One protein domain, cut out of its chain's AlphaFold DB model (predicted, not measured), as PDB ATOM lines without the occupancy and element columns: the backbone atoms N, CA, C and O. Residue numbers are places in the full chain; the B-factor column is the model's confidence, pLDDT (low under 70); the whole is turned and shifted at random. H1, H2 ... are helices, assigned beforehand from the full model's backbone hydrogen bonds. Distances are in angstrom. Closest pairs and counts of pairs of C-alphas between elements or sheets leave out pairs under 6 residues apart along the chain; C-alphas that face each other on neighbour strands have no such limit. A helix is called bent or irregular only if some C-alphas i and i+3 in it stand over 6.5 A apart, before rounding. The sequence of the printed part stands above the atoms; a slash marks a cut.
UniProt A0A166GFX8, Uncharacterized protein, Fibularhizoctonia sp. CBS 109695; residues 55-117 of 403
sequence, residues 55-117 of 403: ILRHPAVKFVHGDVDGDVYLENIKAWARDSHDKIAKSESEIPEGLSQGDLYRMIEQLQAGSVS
ATOM      1  N   ILE A  55     -45.024 -17.213  17.863       85.19
ATOM      2  CA  ILE A  55     -43.816 -16.521  17.389       85.19
ATOM      3  C   ILE A  55     -44.101 -15.329  16.463       85.19
ATOM      4  O   ILE A  55     -43.315 -14.391  16.457       85.19
ATOM      5  N   LEU A  56     -45.236 -15.319  15.750       84.62
ATOM      6  CA  LEU A  56     -45.627 -14.217  14.856       84.62
ATOM      7  C   LEU A  56     -46.096 -12.972  15.623       84.62
ATOM      8  O   LEU A  56     -46.003 -11.856  15.129       84.62
ATOM      9  N   ARG A  57     -46.630 -13.140  16.838       83.62
ATOM     10  CA  ARG A  57     -47.257 -12.048  17.608       83.62
ATOM     11  C   ARG A  57     -46.524 -11.703  18.898       83.62
ATOM     12  O   ARG A  57     -46.887 -10.738  19.567       83.62
ATOM     13  N   HIS A  58     -45.509 -12.477  19.272       87.56
ATOM     14  CA  HIS A  58     -44.807 -12.281  20.530       87.56
ATOM     15  C   HIS A  58     -43.834 -11.084  20.452       87.56
ATOM     16  O   HIS A  58     -42.868 -11.134  19.687       87.56
ATOM     17  N   PRO A  59     -44.010 -10.022  21.266       84.25
ATOM     18  CA  PRO A  59     -43.256  -8.773  21.108       84.25
ATOM     19  C   PRO A  59     -41.747  -8.953  21.312       84.25
ATOM     20  O   PRO A  59     -40.954  -8.336  20.605       84.25
ATOM     21  N   ALA A  60     -41.327  -9.850  22.212       84.19
ATOM     22  CA  ALA A  60     -39.905 -10.148  22.392       84.19
ATOM     23  C   ALA A  60     -39.297 -10.929  21.209       84.19
ATOM     24  O   ALA A  60     -38.102 -10.807  20.968       84.19
ATOM     25  N   VAL A  61     -40.096 -11.705  20.460       85.56
ATOM     26  CA  VAL A  61     -39.610 -12.430  19.270       85.56
ATOM     27  C   VAL A  61     -39.394 -11.435  18.132       85.56
ATOM     28  O   VAL A  61     -38.290 -11.370  17.595       85.56
ATOM     29  N   LYS A  62     -40.383 -10.573  17.852       84.19
ATOM     30  CA  LYS A  62     -40.241  -9.471  16.883       84.19
ATOM     31  C   LYS A  62     -39.032  -8.581  17.184       84.19
ATOM     32  O   LYS A  62     -38.232  -8.318  16.293       84.19
ATOM     33  N   PHE A  63     -38.842  -8.193  18.448       82.94
ATOM     34  CA  PHE A  63     -37.693  -7.385  18.870       82.94
ATOM     35  C   PHE A  63     -36.340  -8.084  18.638       82.94
ATOM     36  O   PHE A  63     -35.414  -7.462  18.126       82.94
ATOM     37  N   VAL A  64     -36.214  -9.373  18.985       83.12
ATOM     38  CA  VAL A  64     -34.955 -10.131  18.822       83.12
ATOM     39  C   VAL A  64     -34.618 -10.394  17.353       83.12
ATOM     40  O   VAL A  64     -33.445 -10.349  16.986       83.12
ATOM     41  N   HIS A  65     -35.621 -10.652  16.512       80.62
ATOM     42  CA  HIS A  65     -35.419 -10.942  15.089       80.62
ATOM     43  C   HIS A  65     -35.437  -9.697  14.187       80.62
ATOM     44  O   HIS A  65     -35.186  -9.822  12.992       80.62
ATOM     45  N   GLY A  66     -35.694  -8.504  14.738       73.75
ATOM     46  CA  GLY A  66     -35.768  -7.252  13.975       73.75
ATOM     47  C   GLY A  66     -37.003  -7.134  13.072       73.75
ATOM     48  O   GLY A  66     -37.053  -6.252  12.221       73.75
ATOM     49  N   ASP A  67     -37.998  -8.003  13.260       72.88
ATOM     50  CA  ASP A  67     -39.210  -8.087  12.440       72.88
ATOM     51  C   ASP A  67     -40.298  -7.146  12.989       72.88
ATOM     52  O   ASP A  67     -41.275  -7.549  13.634       72.88
ATOM     53  N   VAL A  68     -40.047  -5.846  12.815       62.09
ATOM     54  CA  VAL A  68     -40.912  -4.765  13.312       62.09
ATOM     55  C   VAL A  68     -42.045  -4.453  12.327       62.09
ATOM     56  O   VAL A  68     -43.167  -4.210  12.765       62.09
ATOM     57  N   ASP A  69     -41.770  -4.532  11.018       57.50
ATOM     58  CA  ASP A  69     -42.625  -3.967   9.964       57.50
ATOM     59  C   ASP A  69     -43.225  -4.992   8.969       57.50
ATOM     60  O   ASP A  69     -44.018  -4.592   8.114       57.50
ATOM     61  N   GLY A  70     -42.916  -6.298   9.046       64.50
ATOM     62  CA  GLY A  70     -43.550  -7.278   8.148       64.50
ATOM     63  C   GLY A  70     -43.121  -8.739   8.326       64.50
ATOM     64  O   GLY A  70     -42.025  -9.107   7.914       64.50
ATOM     65  N   ASP A  71     -44.065  -9.573   8.789       67.62
ATOM     66  CA  ASP A  71     -43.912 -10.956   9.298       67.62
ATOM     67  C   ASP A  71     -43.287 -12.014   8.351       67.62
ATOM     68  O   ASP A  71     -43.215 -13.195   8.693       67.62
ATOM     69  N   VAL A  72     -42.808 -11.625   7.166       75.56
ATOM     70  CA  VAL A  72     -42.317 -12.507   6.090       75.56
ATOM     71  C   VAL A  72     -41.216 -13.460   6.570       75.56
ATOM     72  O   VAL A  72     -41.171 -14.620   6.162       75.56
ATOM     73  N   TYR A  73     -40.312 -13.004   7.441       79.31
ATOM     74  CA  TYR A  73     -39.220 -13.842   7.947       79.31
ATOM     75  C   TYR A  73     -39.705 -14.856   8.994       79.31
ATOM     76  O   TYR A  73     -39.335 -16.032   8.937       79.31
ATOM     77  N   LEU A  74     -40.565 -14.429   9.924       84.44
ATOM     78  CA  LEU A  74     -41.106 -15.304  10.966       84.44
ATOM     79  C   LEU A  74     -42.137 -16.308  10.414       84.44
ATOM     80  O   LEU A  74     -42.189 -17.447  10.887       84.44
ATOM     81  N   GLU A  75     -42.907 -15.940   9.386       86.56
ATOM     82  CA  GLU A  75     -43.775 -16.860   8.636       86.56
ATOM     83  C   GLU A  75     -42.961 -17.937   7.914       86.56
ATOM     84  O   GLU A  75     -43.268 -19.125   8.038       86.56
ATOM     85  N   ASN A  76     -41.876 -17.538   7.247       85.19
ATOM     86  CA  ASN A  76     -40.945 -18.459   6.603       85.19
ATOM     87  C   ASN A  76     -40.318 -19.444   7.605       85.19
ATOM     88  O   ASN A  76     -40.373 -20.649   7.375       85.19
ATOM     89  N   ILE A  77     -39.824 -18.978   8.763       84.12
ATOM     90  CA  ILE A  77     -39.345 -19.870   9.841       84.12
ATOM     91  C   ILE A  77     -40.434 -20.865  10.263       84.12
ATOM     92  O   ILE A  77     -40.151 -22.049  10.446       84.12
ATOM     93  N   LYS A  78     -41.679 -20.402  10.422       86.31
ATOM     94  CA  LYS A  78     -42.809 -21.238  10.853       86.31
ATOM     95  C   LYS A  78     -43.157 -22.321   9.829       86.31
ATOM     96  O   LYS A  78     -43.553 -23.413  10.235       86.31
ATOM     97  N   ALA A  79     -43.013 -22.027   8.537       87.44
ATOM     98  CA  ALA A  79     -43.148 -23.002   7.462       87.44
ATOM     99  C   ALA A  79     -41.976 -23.997   7.472       87.44
ATOM    100  O   ALA A  79     -42.195 -25.196   7.615       87.44
ATOM    101  N   TRP A  80     -40.729 -23.517   7.447       86.31
ATOM    102  CA  TRP A  80     -39.543 -24.383   7.400       86.31
ATOM    103  C   TRP A  80     -39.437 -25.313   8.616       86.31
ATOM    104  O   TRP A  80     -39.115 -26.485   8.456       86.31
ATOM    105  N   ALA A  81     -39.776 -24.837   9.817       84.88
ATOM    106  CA  ALA A  81     -39.794 -25.657  11.030       84.88
ATOM    107  C   ALA A  81     -40.923 -26.706  11.048       84.88
ATOM    108  O   ALA A  81     -40.793 -27.726  11.720       84.88
ATOM    109  N   ARG A  82     -42.031 -26.468  10.332       86.12
ATOM    110  CA  ARG A  82     -43.103 -27.458  10.149       86.12
ATOM    111  C   ARG A  82     -42.692 -28.514   9.126       86.12
ATOM    112  O   ARG A  82     -42.835 -29.702   9.392       86.12
ATOM    113  N   ASP A  83     -42.168 -28.068   7.991       86.81
ATOM    114  CA  ASP A  83     -41.887 -28.920   6.836       86.81
ATOM    115  C   ASP A  83     -40.558 -29.688   6.987       86.81
ATOM    116  O   ASP A  83     -40.353 -30.697   6.317       86.81
ATOM    117  N   SER A  84     -39.664 -29.240   7.880       83.50
ATOM    118  CA  SER A  84     -38.370 -29.864   8.212       83.50
ATOM    119  C   SER A  84     -38.493 -31.373   8.449       83.50
ATOM    120  O   SER A  84     -37.819 -32.153   7.778       83.50
ATOM    121  N   HIS A  85     -39.412 -31.812   9.313       77.81
ATOM    122  CA  HIS A  85     -39.554 -33.233   9.643       77.81
ATOM    123  C   HIS A  85     -40.019 -34.079   8.441       77.81
ATOM    124  O   HIS A  85     -39.547 -35.203   8.252       77.81
ATOM    125  N   ASP A  86     -40.906 -33.540   7.603       84.50
ATOM    126  CA  ASP A  86     -41.385 -34.215   6.389       84.50
ATOM    127  C   ASP A  86     -40.317 -34.241   5.286       84.50
ATOM    128  O   ASP A  86     -40.285 -35.175   4.484       84.50
ATOM    129  N   LYS A  87     -39.432 -33.238   5.247       83.00
ATOM    130  CA  LYS A  87     -38.280 -33.177   4.339       83.00
ATOM    131  C   LYS A  87     -37.188 -34.164   4.746       83.00
ATOM    132  O   LYS A  87     -36.750 -34.941   3.899       83.00
ATOM    133  N   ILE A  88     -36.822 -34.218   6.031       76.56
ATOM    134  CA  ILE A  88     -35.883 -35.217   6.580       76.56
ATOM    135  C   ILE A  88     -36.375 -36.634   6.250       76.56
ATOM    136  O   ILE A  88     -35.612 -37.450   5.737       76.56
ATOM    137  N   ALA A  89     -37.668 -36.914   6.461       76.25
ATOM    138  CA  ALA A  89     -38.270 -38.217   6.163       76.25
ATOM    139  C   ALA A  89     -38.228 -38.614   4.669       76.25
ATOM    140  O   ALA A  89     -38.382 -39.794   4.350       76.25
ATOM    141  N   LYS A  90     -38.010 -37.653   3.761       82.62
ATOM    142  CA  LYS A  90     -37.840 -37.857   2.309       82.62
ATOM    143  C   LYS A  90     -36.383 -37.723   1.841       82.62
ATOM    144  O   LYS A  90     -36.131 -37.788   0.641       82.62
ATOM    145  N   SER A  91     -35.437 -37.491   2.755       72.62
ATOM    146  CA  SER A  91     -34.043 -37.112   2.450       72.62
ATOM    147  C   SER A  91     -33.913 -35.825   1.604       72.62
ATOM    148  O   SER A  91     -32.926 -35.601   0.897       72.62
ATOM    149  N   GLU A  92     -34.908 -34.940   1.688       76.69
ATOM    150  CA  GLU A  92     -34.914 -33.605   1.083       76.69
ATOM    151  C   GLU A  92     -34.184 -32.590   1.978       76.69
ATOM    152  O   GLU A  92     -33.899 -32.854   3.144       76.69
ATOM    153  N   SER A  93     -33.829 -31.422   1.436       72.50
ATOM    154  CA  SER A  93     -33.119 -30.407   2.221       72.50
ATOM    155  C   SER A  93     -34.082 -29.550   3.039       72.50
ATOM    156  O   SER A  93     -35.037 -28.963   2.514       72.50
ATOM    157  N   GLU A  94     -33.791 -29.427   4.333       80.88
ATOM    158  CA  GLU A  94     -34.448 -28.474   5.229       80.88
ATOM    159  C   GLU A  94     -34.184 -27.018   4.818       80.88
ATOM    160  O   GLU A  94     -35.035 -26.153   5.038       80.88
ATOM    161  N   ILE A  95     -33.033 -26.747   4.188       72.94
ATOM    162  CA  ILE A  95     -32.624 -25.389   3.826       72.94
ATOM    163  C   ILE A  95     -33.495 -24.866   2.660       72.94
ATOM    164  O   ILE A  95     -33.719 -25.582   1.682       72.94
ATOM    165  N   PRO A  96     -34.002 -23.622   2.729       74.62
ATOM    166  CA  PRO A  96     -34.861 -23.035   1.697       74.62
ATOM    167  C   PRO A  96     -34.172 -22.834   0.347       74.62
ATOM    168  O   PRO A  96     -32.994 -22.475   0.276       74.62
ATOM    169  N   GLU A  97     -34.932 -22.985  -0.736       69.75
ATOM    170  CA  GLU A  97     -34.480 -22.643  -2.086       69.75
ATOM    171  C   GLU A  97     -34.075 -21.159  -2.159       69.75
ATOM    172  O   GLU A  97     -34.787 -20.279  -1.675       69.75
ATOM    173  N   GLY A  98     -32.897 -20.879  -2.726       66.44
ATOM    174  CA  GLY A  98     -32.306 -19.535  -2.778       66.44
ATOM    175  C   GLY A  98     -31.345 -19.197  -1.630       66.44
ATOM    176  O   GLY A  98     -30.549 -18.270  -1.774       66.44
ATOM    177  N   LEU A  99     -31.334 -19.964  -0.534       64.94
ATOM    178  CA  LEU A  99     -30.211 -19.975   0.408       64.94
ATOM    179  C   LEU A  99     -29.186 -21.038  -0.010       64.94
ATOM    180  O   LEU A  99     -29.536 -22.048  -0.624       64.94
ATOM    181  N   SER A 100     -27.910 -20.814   0.323       63.47
ATOM    182  CA  SER A 100     -26.847 -21.792   0.071       63.47
ATOM    183  C   SER A 100     -27.200 -23.099   0.776       63.47
ATOM    184  O   SER A 100     -27.223 -23.144   2.007       63.47
ATOM    185  N   GLN A 101     -27.457 -24.148  -0.006       64.81
ATOM    186  CA  GLN A 101     -27.978 -25.430   0.480       64.81
ATOM    187  C   GLN A 101     -27.039 -26.167   1.441       64.81
ATOM    188  O   GLN A 101     -27.466 -27.119   2.081       64.81
ATOM    189  N   GLY A 102     -25.804 -25.677   1.603       58.25
ATOM    190  CA  GLY A 102     -24.968 -25.984   2.755       58.25
ATOM    191  C   GLY A 102     -24.698 -27.473   2.854       58.25
ATOM    192  O   GLY A 102     -25.080 -28.094   3.845       58.25
ATOM    193  N   ASP A 103     -24.029 -28.016   1.833       57.53
ATOM    194  CA  ASP A 103     -23.836 -29.456   1.633       57.53
ATOM    195  C   ASP A 103     -23.240 -30.183   2.843       57.53
ATOM    196  O   ASP A 103     -23.352 -31.393   2.920       57.53
ATOM    197  N   LEU A 104     -22.675 -29.472   3.824       56.88
ATOM    198  CA  LEU A 104     -22.097 -29.997   5.059       56.88
ATOM    199  C   LEU A 104     -22.907 -31.134   5.715       56.88
ATOM    200  O   LEU A 104     -22.315 -32.148   6.072       56.88
ATOM    201  N   TYR A 105     -24.232 -31.006   5.858       60.25
ATOM    202  CA  TYR A 105     -25.051 -32.070   6.465       60.25
ATOM    203  C   TYR A 105     -25.173 -33.298   5.549       60.25
ATOM    204  O   TYR A 105     -24.907 -34.418   5.979       60.25
ATOM    205  N   ARG A 106     -25.470 -33.078   4.262       67.19
ATOM    206  CA  ARG A 106     -25.594 -34.136   3.245       67.19
ATOM    207  C   ARG A 106     -24.269 -34.847   2.979       67.19
ATOM    208  O   ARG A 106     -24.244 -36.060   2.840       67.19
ATOM    209  N   MET A 107     -23.171 -34.100   2.955       72.50
ATOM    210  CA  MET A 107     -21.808 -34.585   2.780       72.50
ATOM    211  C   MET A 107     -21.422 -35.495   3.949       72.50
ATOM    212  O   MET A 107     -20.918 -36.585   3.719       72.50
ATOM    213  N   ILE A 108     -21.704 -35.107   5.201       74.25
ATOM    214  CA  ILE A 108     -21.436 -35.965   6.369       74.25
ATOM    215  C   ILE A 108     -22.231 -37.277   6.280       74.25
ATOM    216  O   ILE A 108     -21.652 -38.340   6.502       74.25
ATOM    217  N   GLU A 109     -23.512 -37.228   5.909       74.19
ATOM    218  CA  GLU A 109     -24.333 -38.432   5.710       74.19
ATOM    219  C   GLU A 109     -23.813 -39.309   4.560       74.19
ATOM    220  O   GLU A 109     -23.656 -40.515   4.731       74.19
ATOM    221  N   GLN A 110     -23.472 -38.720   3.412       76.62
ATOM    222  CA  GLN A 110     -22.924 -39.430   2.248       76.62
ATOM    223  C   GLN A 110     -21.562 -40.073   2.535       76.62
ATOM    224  O   GLN A 110     -21.299 -41.182   2.067       76.62
ATOM    225  N   LEU A 111     -20.715 -39.409   3.324       78.00
ATOM    226  CA  LEU A 111     -19.436 -39.936   3.799       78.00
ATOM    227  C   LEU A 111     -19.642 -41.103   4.777       78.00
ATOM    228  O   LEU A 111     -18.986 -42.134   4.649       78.00
ATOM    229  N   GLN A 112     -20.580 -40.980   5.722       76.50
ATOM    230  CA  GLN A 112     -20.920 -42.059   6.663       76.50
ATOM    231  C   GLN A 112     -21.580 -43.261   5.972       76.50
ATOM    232  O   GLN A 112     -21.333 -44.401   6.360       76.50
ATOM    233  N   ALA A 113     -22.377 -43.020   4.930       79.50
ATOM    234  CA  ALA A 113     -23.002 -44.048   4.102       79.50
ATOM    235  C   ALA A 113     -22.052 -44.658   3.049       79.50
ATOM    236  O   ALA A 113     -22.490 -45.489   2.255       79.50
ATOM    237  N   GLY A 114     -20.785 -44.224   2.980       75.50
ATOM    238  CA  GLY A 114     -19.817 -44.686   1.976       75.50
ATOM    239  C   GLY A 114     -20.188 -44.342   0.526       75.50
ATOM    240  O   GLY A 114     -19.639 -44.925  -0.405       75.50
ATOM    241  N   SER A 115     -21.126 -43.413   0.320       77.75
ATOM    242  CA  SER A 115     -21.596 -42.982  -1.007       77.75
ATOM    243  C   SER A 115     -20.631 -42.009  -1.692       77.75
ATOM    244  O   SER A 115     -20.683 -41.847  -2.908       77.75
ATOM    245  N   VAL A 116     -19.745 -41.374  -0.918       78.62
ATOM    246  CA  VAL A 116     -18.620 -40.566  -1.401       78.62
ATOM    247  C   VAL A 116     -17.330 -41.199  -0.883       78.62
ATOM    248  O   VAL A 116     -17.111 -41.275   0.325       78.62
ATOM    249  N   SER A 117     -16.475 -41.658  -1.797       73.38
ATOM    250  CA  SER A 117     -15.146 -42.181  -1.471       73.38
ATOM    251  C   SER A 117     -14.173 -41.034  -1.199       73.38
ATOM    252  O   SER A 117     -13.935 -40.222  -2.091       73.38
TER     253      SER A 117
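This is residues 55 to 117 of the 403 residues of an uncharacterized protein of Fibularhizoctonia sp. CBS 109695 (UniProt A0A166GFX8). Three separate helices are strung along a loose zigzag rod: a short helix H1 at one end, the long kinked helix H2 running away from it, and H3 toward the other end. After H2 the chain folds back through the long unnamed stretch of residues 89 to 103, then turns again, and H3 runs in roughly the same direction as H2, with residues 109 to 114 standing free. The printed part has 63 residues with three named helices, in the order H1, H2, H3, and no named strand; the class is all helix. The whole is only just loose, close to extended, with a radius of gyration of the C-alphas of 15.7 A, and the C-alphas span 48 by 20 by 19 A.

The printed part begins at Ile 55, whose C-alpha is at (-43.816, -16.521, 17.389). H1 holds residues 59 to 65, begins with C-alpha 59 at (-43.256, -8.773, 21.108) and is 10.1 A from first to last C-alpha. H2 holds residues 72 to 88, is the longest helix with 17 residues, and measures 23.6 A from its first C-alpha to its last. H3 holds residues 104 to 112, measures 12.2 A from first to last C-alpha, and ends with C-alpha 112 at (-20.920, -42.059, 6.663).

H1 touches no helix. H1 and H2 are only just apart, with their closest C-alphas 8.3 A from each other. H2 has a kink of 37 degrees near residue 82. H2 is irregular, but only just: C-alphas 82 and 85 are 6.8 A apart. H2 and H3 are apart, and so are H1 and H3. In H1 and H3 each O i to N i+4 pair is within hydrogen-bond range, while in H2 11 of 13 such pairs are. Between H2 and H3 lie residues 89 to 103, a stretch of 15 residues with no named element, in which C-alpha 98 is at (-32.306, -19.535, -2.778).

The outline is a rod, and the two C-alphas farthest apart, those of Pro 59 and Ser 117, are 49.2 A from each other. The first and last printed C-alphas, those of Ile 55 and Ser 117, are 42.8 A apart. The printed part has no cut. The link from H1 to H2, 6 residues, is short, and the link from H2 to H3, 15 residues, is long; the C-alphas of residues 89 to 103 lie 4 to 15 A from the mean of the C-alphas. The mean pLDDT of the printed part is 76.5, and 14 residues are under 70 in this model: residues 68 to 71 and residues 97 to 106, of which 104 to 106 belong to H3.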